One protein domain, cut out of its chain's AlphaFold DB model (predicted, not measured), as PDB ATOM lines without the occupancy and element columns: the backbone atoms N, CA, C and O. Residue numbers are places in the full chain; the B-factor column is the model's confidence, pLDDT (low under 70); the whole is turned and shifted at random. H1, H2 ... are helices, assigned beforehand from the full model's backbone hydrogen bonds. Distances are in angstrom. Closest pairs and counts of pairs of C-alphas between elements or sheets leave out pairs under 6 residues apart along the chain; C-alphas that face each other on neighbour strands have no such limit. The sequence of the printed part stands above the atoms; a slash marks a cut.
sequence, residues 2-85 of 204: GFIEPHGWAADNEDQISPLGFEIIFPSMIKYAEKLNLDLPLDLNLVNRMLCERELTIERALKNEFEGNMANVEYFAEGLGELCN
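What this domain is: This is residues 2 to 85 of the 204 residues of the protein "cis-abienol synthase, chloroplastic-like" of Nicotiana tabacum (UniProt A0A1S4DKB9). One long helix, H3, makes the longest axis; H2 crosses it, H5 packs on H2, H4 folds back at H3's end, and H1 lies near H3's start. The printed part has 84 residues, with named helices H1 to H5 in chain order and no named strand. It is all helix and compact, with a radius of gyration of the C-alphas of 13.6 A and spans of 43, 32 and 19 A.

How they stand to each other: Start at H3, residues 44 to 66. H2, residues 22 to 35, touches it at a steep tilt of 61 degrees; their closest C-alphas, of Ile 24 and Arg 54, are 5.0 A apart. H5, residues 77 to 83, touches H2, closest at C-alphas 25 and 79, 4.3 A. H4, residues 70 to 75, forms a hairpin with H3, only just touching, with 3 pairs of C-alphas within 8 A. H1, residues 4 to 12, is close to H3 but not clearly touching, with C-alphas 12 and 46 closest at 7.4 A. Every O i to N i+4 pair is within hydrogen-bond range in H3, 9 of 10 in H2, 1 of 5 in H1, 0 of 2 in H4 and 1 of 3 in H5; the last three have 3, 2 and 2 O i to N i+3 pairs within range.

Where its parts are: Find C-alpha 44 at (45.220, -31.195, 14.531); from there H3 runs 33.3 A to C-alpha 66 at (53.538, -33.023, -17.659).

The domain as a whole: The printed part has no cut, and pLDDT is under 70 at residues 2, 18, 64 to 73 and 75.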
ATOM      1  N   GLY A   2      36.527 -17.455  16.624       69.19
ATOM      2  CA  GLY A   2      35.379 -18.125  17.278       69.19
ATOM      3  C   GLY A   2      34.248 -18.659  16.375       69.19
ATOM      4  O   GLY A   2      33.385 -19.379  16.854       69.19
ATOM      5  N   PHE A   3      34.243 -18.336  15.074       74.56
ATOM      6  CA  PHE A   3      33.366 -18.997  14.096       74.56
ATOM      7  C   PHE A   3      33.963 -20.305  13.554       74.56
ATOM      8  O   PHE A   3      33.220 -21.236  13.274       74.56
ATOM      9  N   ILE A   4      35.291 -20.378  13.411       70.06
ATOM     10  CA  ILE A   4      35.997 -21.514  12.800       70.06
ATOM     11  C   ILE A   4      35.926 -22.736  13.719       70.06
ATOM     12  O   ILE A   4      35.600 -23.821  13.256       70.06
ATOM     13  N   GLU A   5      36.147 -22.539  15.018       72.81
ATOM     14  CA  GLU A   5      36.182 -23.609  16.024       72.81
ATOM     15  C   GLU A   5      34.935 -24.521  16.013       72.81
ATOM     16  O   GLU A   5      35.086 -25.725  15.808       72.81
ATOM     17  N   PRO A   6      33.691 -24.007  16.129       73.56
ATOM     18  CA  PRO A   6      32.505 -24.867  16.118       73.56
ATOM     19  C   PRO A   6      32.139 -25.437  14.737       73.56
ATOM     20  O   PRO A   6      31.272 -26.306  14.660       73.56
ATOM     21  N   HIS A   7      32.756 -24.960  13.650       78.94
ATOM     22  CA  HIS A   7      32.413 -25.353  12.275       78.94
ATOM     23  C   HIS A   7      33.545 -26.080  11.539       78.94
ATOM     24  O   HIS A   7      33.360 -26.452  10.385       78.94
ATOM     25  N   GLY A   8      34.691 -26.327  12.184       70.81
ATOM     26  CA  GLY A   8      35.839 -26.992  11.559       70.81
ATOM     27  C   GLY A   8      35.504 -28.372  10.986       70.81
ATOM     28  O   GLY A   8      36.014 -28.732   9.932       70.81
ATOM     29  N   TRP A   9      34.568 -29.092  11.612       76.56
ATOM     30  CA  TRP A   9      34.053 -30.390  11.152       76.56
ATOM     31  C   TRP A   9      33.434 -30.364   9.745       76.56
ATOM     32  O   TRP A   9      33.304 -31.402   9.112       76.56
ATOM     33  N   ALA A  10      33.012 -29.198   9.248       78.50
ATOM     34  CA  ALA A  10      32.449 -29.094   7.907       78.50
ATOM     35  C   ALA A  10      33.520 -29.260   6.814       78.50
ATOM     36  O   ALA A  10      33.178 -29.549   5.673       78.50
ATOM     37  N   ALA A  11      34.806 -29.091   7.148       74.25
ATOM     38  CA  ALA A  11      35.896 -29.121   6.176       74.25
ATOM     39  C   ALA A  11      36.213 -30.525   5.628       74.25
ATOM     40  O   ALA A  11      36.762 -30.616   4.534       74.25
ATOM     41  N   ASP A  12      35.884 -31.600   6.353       71.19
ATOM     42  CA  ASP A  12      36.077 -32.992   5.912       71.19
ATOM     43  C   ASP A  12      34.768 -33.784   5.797       71.19
ATOM     44  O   ASP A  12      34.781 -35.010   5.703       71.19
ATOM     45  N   ASN A  13      33.628 -33.090   5.779       76.44
ATOM     46  CA  ASN A  13      32.336 -33.738   5.636       76.44
ATOM     47  C   ASN A  13      32.041 -34.088   4.167       76.44
ATOM     48  O   ASN A  13      31.681 -33.215   3.376       76.44
ATOM     49  N   GLU A  14      32.116 -35.376   3.833       74.38
ATOM     50  CA  GLU A  14      31.826 -35.916   2.493       74.38
ATOM     51  C   GLU A  14      30.372 -35.698   2.032       74.38
ATOM     52  O   GLU A  14      30.103 -35.697   0.832       74.38
ATOM     53  N   ASP A  15      29.436 -35.457   2.958       76.62
ATOM     54  CA  ASP A  15      28.037 -35.160   2.626       76.62
ATOM     55  C   ASP A  15      27.833 -33.711   2.136       76.62
ATOM     56  O   ASP A  15      26.730 -33.338   1.720       76.62
ATOM     57  N   GLN A  16      28.866 -32.861   2.195       74.25
ATOM     58  CA  GLN A  16      28.813 -31.478   1.723       74.25
ATOM     59  C   GLN A  16      29.403 -31.318   0.322       74.25
ATOM     60  O   GLN A  16      30.378 -31.957  -0.065       74.25
ATOM     61  N   ILE A  17      28.824 -30.392  -0.446       73.62
ATOM     62  CA  ILE A  17      29.391 -29.991  -1.734       73.62
ATOM     63  C   ILE A  17      30.656 -29.178  -1.456       73.62
ATOM     64  O   ILE A  17      30.571 -28.035  -1.002       73.62
ATOM     65  N   SER A  18      31.813 -29.763  -1.755       69.62
ATOM     66  CA  SER A  18      33.093 -29.063  -1.672       69.62
ATOM     67  C   SER A  18      33.196 -28.006  -2.780       69.62
ATOM     68  O   SER A  18      32.944 -28.323  -3.951       69.62
ATOM     69  N   PRO A  19      33.556 -26.750  -2.458       73.88
ATOM     70  CA  PRO A  19      33.919 -25.769  -3.470       73.88
ATOM     71  C   PRO A  19      35.082 -26.276  -4.328       73.88
ATOM     72  O   PRO A  19      35.982 -26.955  -3.839       73.88
ATOM     73  N   LEU A  20      35.086 -25.911  -5.609       70.94
ATOM     74  CA  LEU A  20      36.171 -26.274  -6.517       70.94
ATOM     75  C   LEU A  20      37.522 -25.772  -5.972       70.94
ATOM     76  O   LEU A  20      37.646 -24.593  -5.643       70.94
ATOM     77  N   GLY A  21      38.520 -26.657  -5.883       75.00
ATOM     78  CA  GLY A  21      39.866 -26.316  -5.420       75.00
ATOM     79  C   GLY A  21      39.996 -26.140  -3.905       75.00
ATOM     80  O   GLY A  21      41.077 -25.781  -3.433       75.00
ATOM     81  N   PHE A  22      38.939 -26.389  -3.125       81.06
ATOM     82  CA  PHE A  22      38.956 -26.268  -1.665       81.06
ATOM     83  C   PHE A  22      40.047 -27.134  -1.024       81.06
ATOM     84  O   PHE A  22      40.764 -26.664  -0.142       81.06
ATOM     85  N   GLU A  23      40.237 -28.348  -1.537       81.94
ATOM     86  CA  GLU A  23      41.257 -29.319  -1.136       81.94
ATOM     87  C   GLU A  23      42.699 -28.810  -1.293       81.94
ATOM     88  O   GLU A  23      43.615 -29.325  -0.656       81.94
ATOM     89  N   ILE A  24      42.913 -27.764  -2.096       82.50
ATOM     90  CA  ILE A  24      44.207 -27.091  -2.242       82.50
ATOM     91  C   ILE A  24      44.198 -25.750  -1.509       82.50
ATOM     92  O   ILE A  24      45.117 -25.462  -0.736       82.50
ATOM     93  N   ILE A  25      43.181 -24.918  -1.730       82.69
ATOM     94  CA  ILE A  25      43.139 -23.529  -1.260       82.69
ATOM     95  C   ILE A  25      43.048 -23.470   0.265       82.69
ATOM     96  O   ILE A  25      43.841 -22.772   0.899       82.69
ATOM     97  N   PHE A  26      42.129 -24.219   0.878       83.25
ATOM     98  CA  PHE A  26      41.902 -24.134   2.319       83.25
ATOM     99  C   PHE A  26      43.101 -24.639   3.140       83.25
ATOM    100  O   PHE A  26      43.560 -23.903   4.018       83.25
ATOM    101  N   PRO A  27      43.721 -25.794   2.829       85.88
ATOM    102  CA  PRO A  27      44.917 -26.219   3.552       85.88
ATOM    103  C   PRO A  27      46.111 -25.287   3.295       85.88
ATOM    104  O   PRO A  27      46.941 -25.087   4.180       85.88
ATOM    105  N   SER A  28      46.181 -24.632   2.128       84.06
ATOM    106  CA  SER A  28      47.193 -23.595   1.863       84.06
ATOM    107  C   SER A  28      47.000 -22.352   2.729       84.06
ATOM    108  O   SER A  28      47.979 -21.808   3.240       84.06
ATOM    109  N   MET A  29      45.751 -21.934   2.960       84.25
ATOM    110  CA  MET A  29      45.435 -20.863   3.908       84.25
ATOM    111  C   MET A  29      45.832 -21.228   5.340       84.25
ATOM    112  O   MET A  29      46.309 -20.355   6.060       84.25
ATOM    113  N   ILE A  30      45.686 -22.494   5.747       84.75
ATOM    114  CA  ILE A  30      46.133 -22.963   7.068       84.75
ATOM    115  C   ILE A  30      47.654 -22.824   7.194       84.75
ATOM    116  O   ILE A  30      48.118 -22.177   8.129       84.75
ATOM    117  N   LYS A  31      48.431 -23.302   6.210       85.12
ATOM    118  CA  LYS A  31      49.897 -23.108   6.198       85.12
ATOM    119  C   LYS A  31      50.283 -21.631   6.240       85.12
ATOM    120  O   LYS A  31      51.293 -21.262   6.833       85.12
ATOM    121  N   TYR A  32      49.513 -20.773   5.573       81.62
ATOM    122  CA  TYR A  32      49.766 -19.338   5.585       81.62
ATOM    123  C   TYR A  32      49.443 -18.709   6.950       81.62
ATOM    124  O   TYR A  32      50.222 -17.898   7.447       81.62
ATOM    125  N   ALA A  33      48.355 -19.124   7.604       83.25
ATOM    126  CA  ALA A  33      48.032 -18.715   8.970       83.25
ATOM    127  C   ALA A  33      49.130 -19.136   9.962       83.25
ATOM    128  O   ALA A  33      49.564 -18.311  10.765       83.25
ATOM    129  N   GLU A  34      49.659 -20.358   9.836       84.88
ATOM    130  CA  GLU A  34      50.812 -20.832  10.615       84.88
ATOM    131  C   GLU A  34      52.047 -19.942  10.406       84.88
ATOM    132  O   GLU A  34      52.654 -19.501  11.381       84.88
ATOM    133  N   LYS A  35      52.388 -19.604   9.151       84.44
ATOM    134  CA  LYS A  35      53.496 -18.677   8.832       84.44
ATOM    135  C   LYS A  35      53.318 -17.298   9.483       84.44
ATOM    136  O   LYS A  35      54.306 -16.652   9.819       84.44
ATOM    137  N   LEU A  36      52.075 -16.850   9.662       81.75
ATOM    138  CA  LEU A  36      51.734 -15.589  10.323       81.75
ATOM    139  C   LEU A  36      51.613 -15.696  11.853       81.75
ATOM    140  O   LEU A  36      51.229 -14.716  12.493       81.75
ATOM    141  N   ASN A  37      51.930 -16.848  12.454       85.50
ATOM    142  CA  ASN A  37      51.704 -17.137  13.874       85.50
ATOM    143  C   ASN A  37      50.236 -16.926  14.306       85.50
ATOM    144  O   ASN A  37      49.961 -16.507  15.433       85.50
ATOM    145  N   LEU A  38      49.287 -17.190  13.403       81.62
ATOM    146  CA  LEU A  38      47.859 -17.186  13.696       81.62
ATOM    147  C   LEU A  38      47.419 -18.599  14.065       81.62
ATOM    148  O   LEU A  38      47.378 -19.487  13.217       81.62
ATOM    149  N   ASP A  39      47.051 -18.783  15.330       80.06
ATOM    150  CA  ASP A  39      46.528 -20.054  15.816       80.06
ATOM    151  C   ASP A  39      45.070 -20.231  15.362       80.06
ATOM    152  O   ASP A  39      44.173 -19.472  15.756       80.06
ATOM    153  N   LEU A  40      44.835 -21.189  14.465       80.81
ATOM    154  CA  LEU A  40      43.495 -21.546  14.017       80.81
ATOM    155  C   LEU A  40      42.960 -22.650  14.935       80.81
ATOM    156  O   LEU A  40      43.582 -23.707  15.012       80.81
ATOM    157  N   PRO A  41      41.796 -22.460  15.584       82.56
ATOM    158  CA  PRO A  41      41.224 -23.445  16.497       82.56
ATOM    159  C   PRO A  41      40.591 -24.603  15.709       82.56
ATOM    160  O   PRO A  41      39.371 -24.724  15.615       82.56
ATOM    161  N   LEU A  42      41.430 -25.413  15.072       83.94
ATOM    162  CA  LEU A  42      41.070 -26.582  14.280       83.94
ATOM    163  C   LEU A  42      41.689 -27.831  14.908       83.94
ATOM    164  O   LEU A  42      42.766 -27.779  15.499       83.94
ATOM    165  N   ASP A  43      41.011 -28.969  14.758       88.00
ATOM    166  CA  ASP A  43      41.562 -30.249  15.193       88.00
ATOM    167  C   ASP A  43      42.848 -30.579  14.413       88.00
ATOM    168  O   ASP A  43      42.885 -30.524  13.183       88.00
ATOM    169  N   LEU A  44      43.909 -30.948  15.132       89.62
ATOM    170  CA  LEU A  44      45.220 -31.195  14.531       89.62
ATOM    171  C   LEU A  44      45.208 -32.403  13.579       89.62
ATOM    172  O   LEU A  44      45.933 -32.406  12.584       89.62
ATOM    173  N   ASN A  45      44.388 -33.427  13.842       90.12
ATOM    174  CA  ASN A  45      44.289 -34.579  12.941       90.12
ATOM    175  C   ASN A  45      43.585 -34.191  11.641       90.12
ATOM    176  O   ASN A  45      44.039 -34.584  10.568       90.12
ATOM    177  N   LEU A  46      42.519 -33.393  11.731       87.25
ATOM    178  CA  LEU A  46      41.843 -32.794  10.584       87.25
ATOM    179  C   LEU A  46      42.821 -31.957   9.745       87.25
ATOM    180  O   LEU A  46      42.922 -32.172   8.538       87.25
ATOM    181  N   VAL A  47      43.591 -31.063  10.375       89.44
ATOM    182  CA  VAL A  47      44.610 -30.247   9.690       89.44
ATOM    183  C   VAL A  47      45.637 -31.127   8.976       89.44
ATOM    184  O   VAL A  47      45.868 -30.952   7.781       89.44
ATOM    185  N   ASN A  48      46.207 -32.116   9.665       92.44
ATOM    186  CA  ASN A  48      47.205 -33.008   9.073       92.44
ATOM    187  C   ASN A  48      46.654 -33.810   7.886       92.44
ATOM    188  O   ASN A  48      47.346 -33.951   6.878       92.44
ATOM    189  N   ARG A  49      45.410 -34.306   7.972       91.25
ATOM    190  CA  ARG A  49      44.746 -34.982   6.845       91.25
ATOM    191  C   ARG A  49      44.612 -34.049   5.647       91.25
ATOM    192  O   ARG A  49      45.046 -34.402   4.557       91.25
ATOM    193  N   MET A  50      44.082 -32.849   5.863       89.00
ATOM    194  CA  MET A  50      43.907 -31.839   4.817       89.00
ATOM    195  C   MET A  50      45.230 -31.456   4.138       89.00
ATOM    196  O   MET A  50      45.288 -31.326   2.917       89.00
ATOM    197  N   LEU A  51      46.309 -31.303   4.908       91.25
ATOM    198  CA  LEU A  51      47.637 -31.011   4.364       91.25
ATOM    199  C   LEU A  51      48.204 -32.178   3.544       91.25
ATOM    200  O   LEU A  51      48.844 -31.940   2.520       91.25
ATOM    201  N   CYS A  52      47.958 -33.418   3.971       92.38
ATOM    202  CA  CYS A  52      48.350 -34.616   3.232       92.38
ATOM    203  C   CYS A  52      47.596 -34.722   1.895       92.38
ATOM    204  O   CYS A  52      48.217 -34.863   0.842       92.38
ATOM    205  N   GLU A  53      46.268 -34.571   1.920       89.38
ATOM    206  CA  GLU A  53      45.426 -34.614   0.717       89.38
ATOM    207  C   GLU A  53      45.767 -33.495  -0.268       89.38
ATOM    208  O   GLU A  53      45.829 -33.731  -1.477       89.38
ATOM    209  N   ARG A  54      46.079 -32.292   0.231       89.56
ATOM    210  CA  ARG A  54      46.606 -31.203  -0.597       89.56
ATOM    211  C   ARG A  54      47.849 -31.645  -1.365       89.56
ATOM    212  O   ARG A  54      47.924 -31.416  -2.568       89.56
ATOM    213  N   GLU A  55      48.827 -32.239  -0.687       90.62
ATOM    214  CA  GLU A  55      50.094 -32.623  -1.319       90.62
ATOM    215  C   GLU A  55      49.879 -33.692  -2.397       90.62
ATOM    216  O   GLU A  55      50.372 -33.547  -3.516       90.62
ATOM    217  N   LEU A  56      49.039 -34.694  -2.116       89.62
ATOM    218  CA  LEU A  56      48.641 -35.713  -3.093       89.62
ATOM    219  C   LEU A  56      47.902 -35.110  -4.295       89.62
ATOM    220  O   LEU A  56      48.092 -35.545  -5.432       89.62
ATOM    221  N   THR A  57      47.046 -34.115  -4.062       86.38
ATOM    222  CA  THR A  57      46.275 -33.454  -5.121       86.38
ATOM    223  C   THR A  57      47.185 -32.622  -6.020       86.38
ATOM    224  O   THR A  57      47.070 -32.701  -7.243       86.38
ATOM    225  N   ILE A  58      48.138 -31.887  -5.437       84.19
ATOM    226  CA  ILE A  58      49.152 -31.129  -6.181       84.19
ATOM    227  C   ILE A  58      50.043 -32.073  -6.987       84.19
ATOM    228  O   ILE A  58      50.253 -31.833  -8.173       84.19
ATOM    229  N   GLU A  59      50.518 -33.171  -6.396       85.12
ATOM    230  CA  GLU A  59      51.345 -34.157  -7.098       85.12
ATOM    231  C   GLU A  59      50.618 -34.726  -8.325       85.12
ATOM    232  O   GLU A  59      51.176 -34.777  -9.424       85.12
ATOM    233  N   ARG A  60      49.336 -35.088  -8.173       82.19
ATOM    234  CA  ARG A  60      48.493 -35.542  -9.291       82.19
ATOM    235  C   ARG A  60      48.308 -34.451 -10.345       82.19
ATOM    236  O   ARG A  60      48.386 -34.749 -11.534       82.19
ATOM    237  N   ALA A  61      48.068 -33.207  -9.932       73.88
ATOM    238  CA  ALA A  61      47.861 -32.087 -10.847       73.88
ATOM    239  C   ALA A  61      49.119 -31.778 -11.672       73.88
ATOM    240  O   ALA A  61      49.032 -31.685 -12.893       73.88
ATOM    241  N   LEU A  62      50.288 -31.718 -11.028       72.56
ATOM    242  CA  LEU A  62      51.573 -31.495 -11.695       72.56
ATOM    243  C   LEU A  62      51.921 -32.648 -12.641       72.56
ATOM    244  O   LEU A  62      52.406 -32.422 -13.746       72.56
ATOM    245  N   LYS A  63      51.624 -33.897 -12.260       71.94
ATOM    246  CA  LYS A  63      51.800 -35.048 -13.155       71.94
ATOM    247  C   LYS A  63      50.941 -34.930 -14.420       71.94
ATOM    248  O   LYS A  63      51.434 -35.203 -15.509       71.94
ATOM    249  N   ASN A  64      49.698 -34.473 -14.288       65.00
ATOM    250  CA  ASN A  64      48.808 -34.238 -15.430       65.00
ATOM    251  C   ASN A  64      49.248 -33.033 -16.287       65.00
ATOM    252  O   ASN A  64      49.010 -33.014 -17.496       65.00
ATOM    253  N   GLU A  65      49.915 -32.042 -15.693       59.91
ATOM    254  CA  GLU A  65      50.537 -30.923 -16.414       59.91
ATOM    255  C   GLU A  65      51.695 -31.404 -17.305       59.91
ATOM    256  O   GLU A  65      51.769 -31.011 -18.469       59.91
ATOM    257  N   PHE A  66      52.527 -32.344 -16.828       54.03
ATOM    258  CA  PHE A  66      53.538 -33.023 -17.659       54.03
ATOM    259  C   PHE A  66      52.926 -33.824 -18.819       54.03
ATOM    260  O   PHE A  66      53.580 -34.026 -19.842       54.03
ATOM    261  N   GLU A  67      51.669 -34.254 -18.686       58.84
ATOM    262  CA  GLU A  67      50.887 -34.902 -19.747       58.84
ATOM    263  C   GLU A  67      50.169 -33.885 -20.667       58.84
ATOM    264  O   GLU A  67      49.476 -34.277 -21.607       58.84
ATOM    265  N   GLY A  68      50.366 -32.577 -20.448       53.22
ATOM    266  CA  GLY A  68      49.878 -31.491 -21.302       53.22
ATOM    267  C   GLY A  68      48.474 -30.974 -20.969       53.22
ATOM    268  O   GLY A  68      47.896 -30.247 -21.776       53.22
ATOM    269  N   ASN A  69      47.907 -31.326 -19.811       53.78
ATOM    270  CA  ASN A  69      46.547 -30.944 -19.422       53.78
ATOM    271  C   ASN A  69      46.549 -29.884 -18.300       53.78
ATOM    272  O   ASN A  69      46.296 -30.183 -17.135       53.78
ATOM    273  N   MET A  70      46.839 -28.626 -18.660       53.47
ATOM    274  CA  MET A  70      46.882 -27.469 -17.739       53.47
ATOM    275  C   MET A  70      45.511 -27.027 -17.189       53.47
ATOM    276  O   MET A  70      45.453 -26.192 -16.288       53.47
ATOM    277  N   ALA A  71      44.404 -27.584 -17.697       53.53
ATOM    278  CA  ALA A  71      43.048 -27.053 -17.515       53.53
ATOM    279  C   ALA A  71      42.547 -26.969 -16.056       53.53
ATOM    280  O   ALA A  71      41.553 -26.300 -15.789       53.53
ATOM    281  N   ASN A  72      43.218 -27.626 -15.107       59.38
ATOM    282  CA  ASN A  72      42.794 -27.633 -13.707       59.38
ATOM    283  C   ASN A  72      43.481 -26.550 -12.859       59.38
ATOM    284  O   ASN A  72      42.875 -26.067 -11.908       59.38
ATOM    285  N   VAL A  73      44.702 -26.128 -13.207       65.69
ATOM    286  CA  VAL A  73      45.517 -25.228 -12.365       65.69
ATOM    287  C   VAL A  73      44.922 -23.821 -12.278       65.69
ATOM    288  O   VAL A  73      45.063 -23.148 -11.258       65.69
ATOM    289  N   GLU A  74      44.194 -23.401 -13.313       70.25
ATOM    290  CA  GLU A  74      43.554 -22.086 -13.433       70.25
ATOM    291  C   GLU A  74      42.681 -21.714 -12.221       70.25
ATOM    292  O   GLU A  74      42.605 -20.542 -11.856       70.25
ATOM    293  N   TYR A  75      42.051 -22.707 -11.581       68.44
ATOM    294  CA  TYR A  75      41.042 -22.502 -10.535       68.44
ATOM    295  C   TYR A  75      41.579 -22.521  -9.105       68.44
ATOM    296  O   TYR A  75      40.856 -22.151  -8.187       68.44
ATOM    297  N   PHE A  76      42.810 -22.986  -8.900       75.06
ATOM    298  CA  PHE A  76      43.422 -23.089  -7.573       75.06
ATOM    299  C   PHE A  76      44.870 -22.589  -7.547       75.06
ATOM    300  O   PHE A  76      45.602 -22.849  -6.588       75.06
ATOM    301  N   ALA A  77      45.304 -21.868  -8.584       82.38
ATOM    302  CA  ALA A  77      46.662 -21.346  -8.708       82.38
ATOM    303  C   ALA A  77      47.073 -20.477  -7.506       82.38
ATOM    304  O   ALA A  77      48.218 -20.546  -7.059       82.38
ATOM    305  N   GLU A  78      46.150 -19.727  -6.900       83.19
ATOM    306  CA  GLU A  78      46.409 -18.985  -5.661       83.19
ATOM    307  C   GLU A  78      46.777 -19.890  -4.476       83.19
ATOM    308  O   GLU A  78      47.568 -19.487  -3.625       83.19
ATOM    309  N   GLY A  79      46.254 -21.119  -4.431       81.88
ATOM    310  CA  GLY A  79      46.581 -22.115  -3.413       81.88
ATOM    311  C   GLY A  79      47.926 -22.809  -3.661       81.88
ATOM    312  O   GLY A  79      48.525 -23.366  -2.742       81.88
ATOM    313  N   LEU A  80      48.458 -22.748  -4.882       83.38
ATOM    314  CA  LEU A  80      49.796 -23.265  -5.176       83.38
ATOM    315  C   LEU A  80      50.899 -22.330  -4.660       83.38
ATOM    316  O   LEU A  80      51.958 -22.806  -4.247       83.38
ATOM    317  N   GLY A  81      50.648 -21.017  -4.635       82.81
ATOM    318  CA  GLY A  81      51.598 -20.022  -4.135       82.81
ATOM    319  C   GLY A  81      52.952 -20.114  -4.846       82.81
ATOM    320  O   GLY A  81      53.019 -20.064  -6.070       82.81
ATOM    321  N   GLU A  82      54.031 -20.286  -4.080       82.56
ATOM    322  CA  GLU A  82      55.407 -20.425  -4.596       82.56
ATOM    323  C   GLU A  82      55.611 -21.645  -5.513       82.56
ATOM    324  O   GLU A  82      56.543 -21.654  -6.313       82.56
ATOM    325  N   LEU A  83      54.756 -22.672  -5.419       82.44
ATOM    326  CA  LEU A  83      54.846 -23.869  -6.264       82.44
ATOM    327  C   LEU A  83      54.345 -23.618  -7.694       82.44
ATOM    328  O   LEU A  83      54.600 -24.424  -8.584       82.44
ATOM    329  N   CYS A  84      53.608 -22.528  -7.919       84.06
ATOM    330  CA  CYS A  84      53.052 -22.204  -9.225       84.06
ATOM    331  C   CYS A  84      54.117 -21.589 -10.142       84.06
ATOM    332  O   CYS A  84      54.834 -20.661  -9.757       84.06
ATOM    333  N   ASN A  85      54.176 -22.039 -11.399       85.94
ATOM    334  CA  ASN A  85      55.002 -21.398 -12.417       85.94
ATOM    335  C   ASN A  85      54.322 -20.124 -12.937       85.94
ATOM    336  O   ASN A  85      53.777 -20.082 -14.040       85.94
TER     337      ASN A  85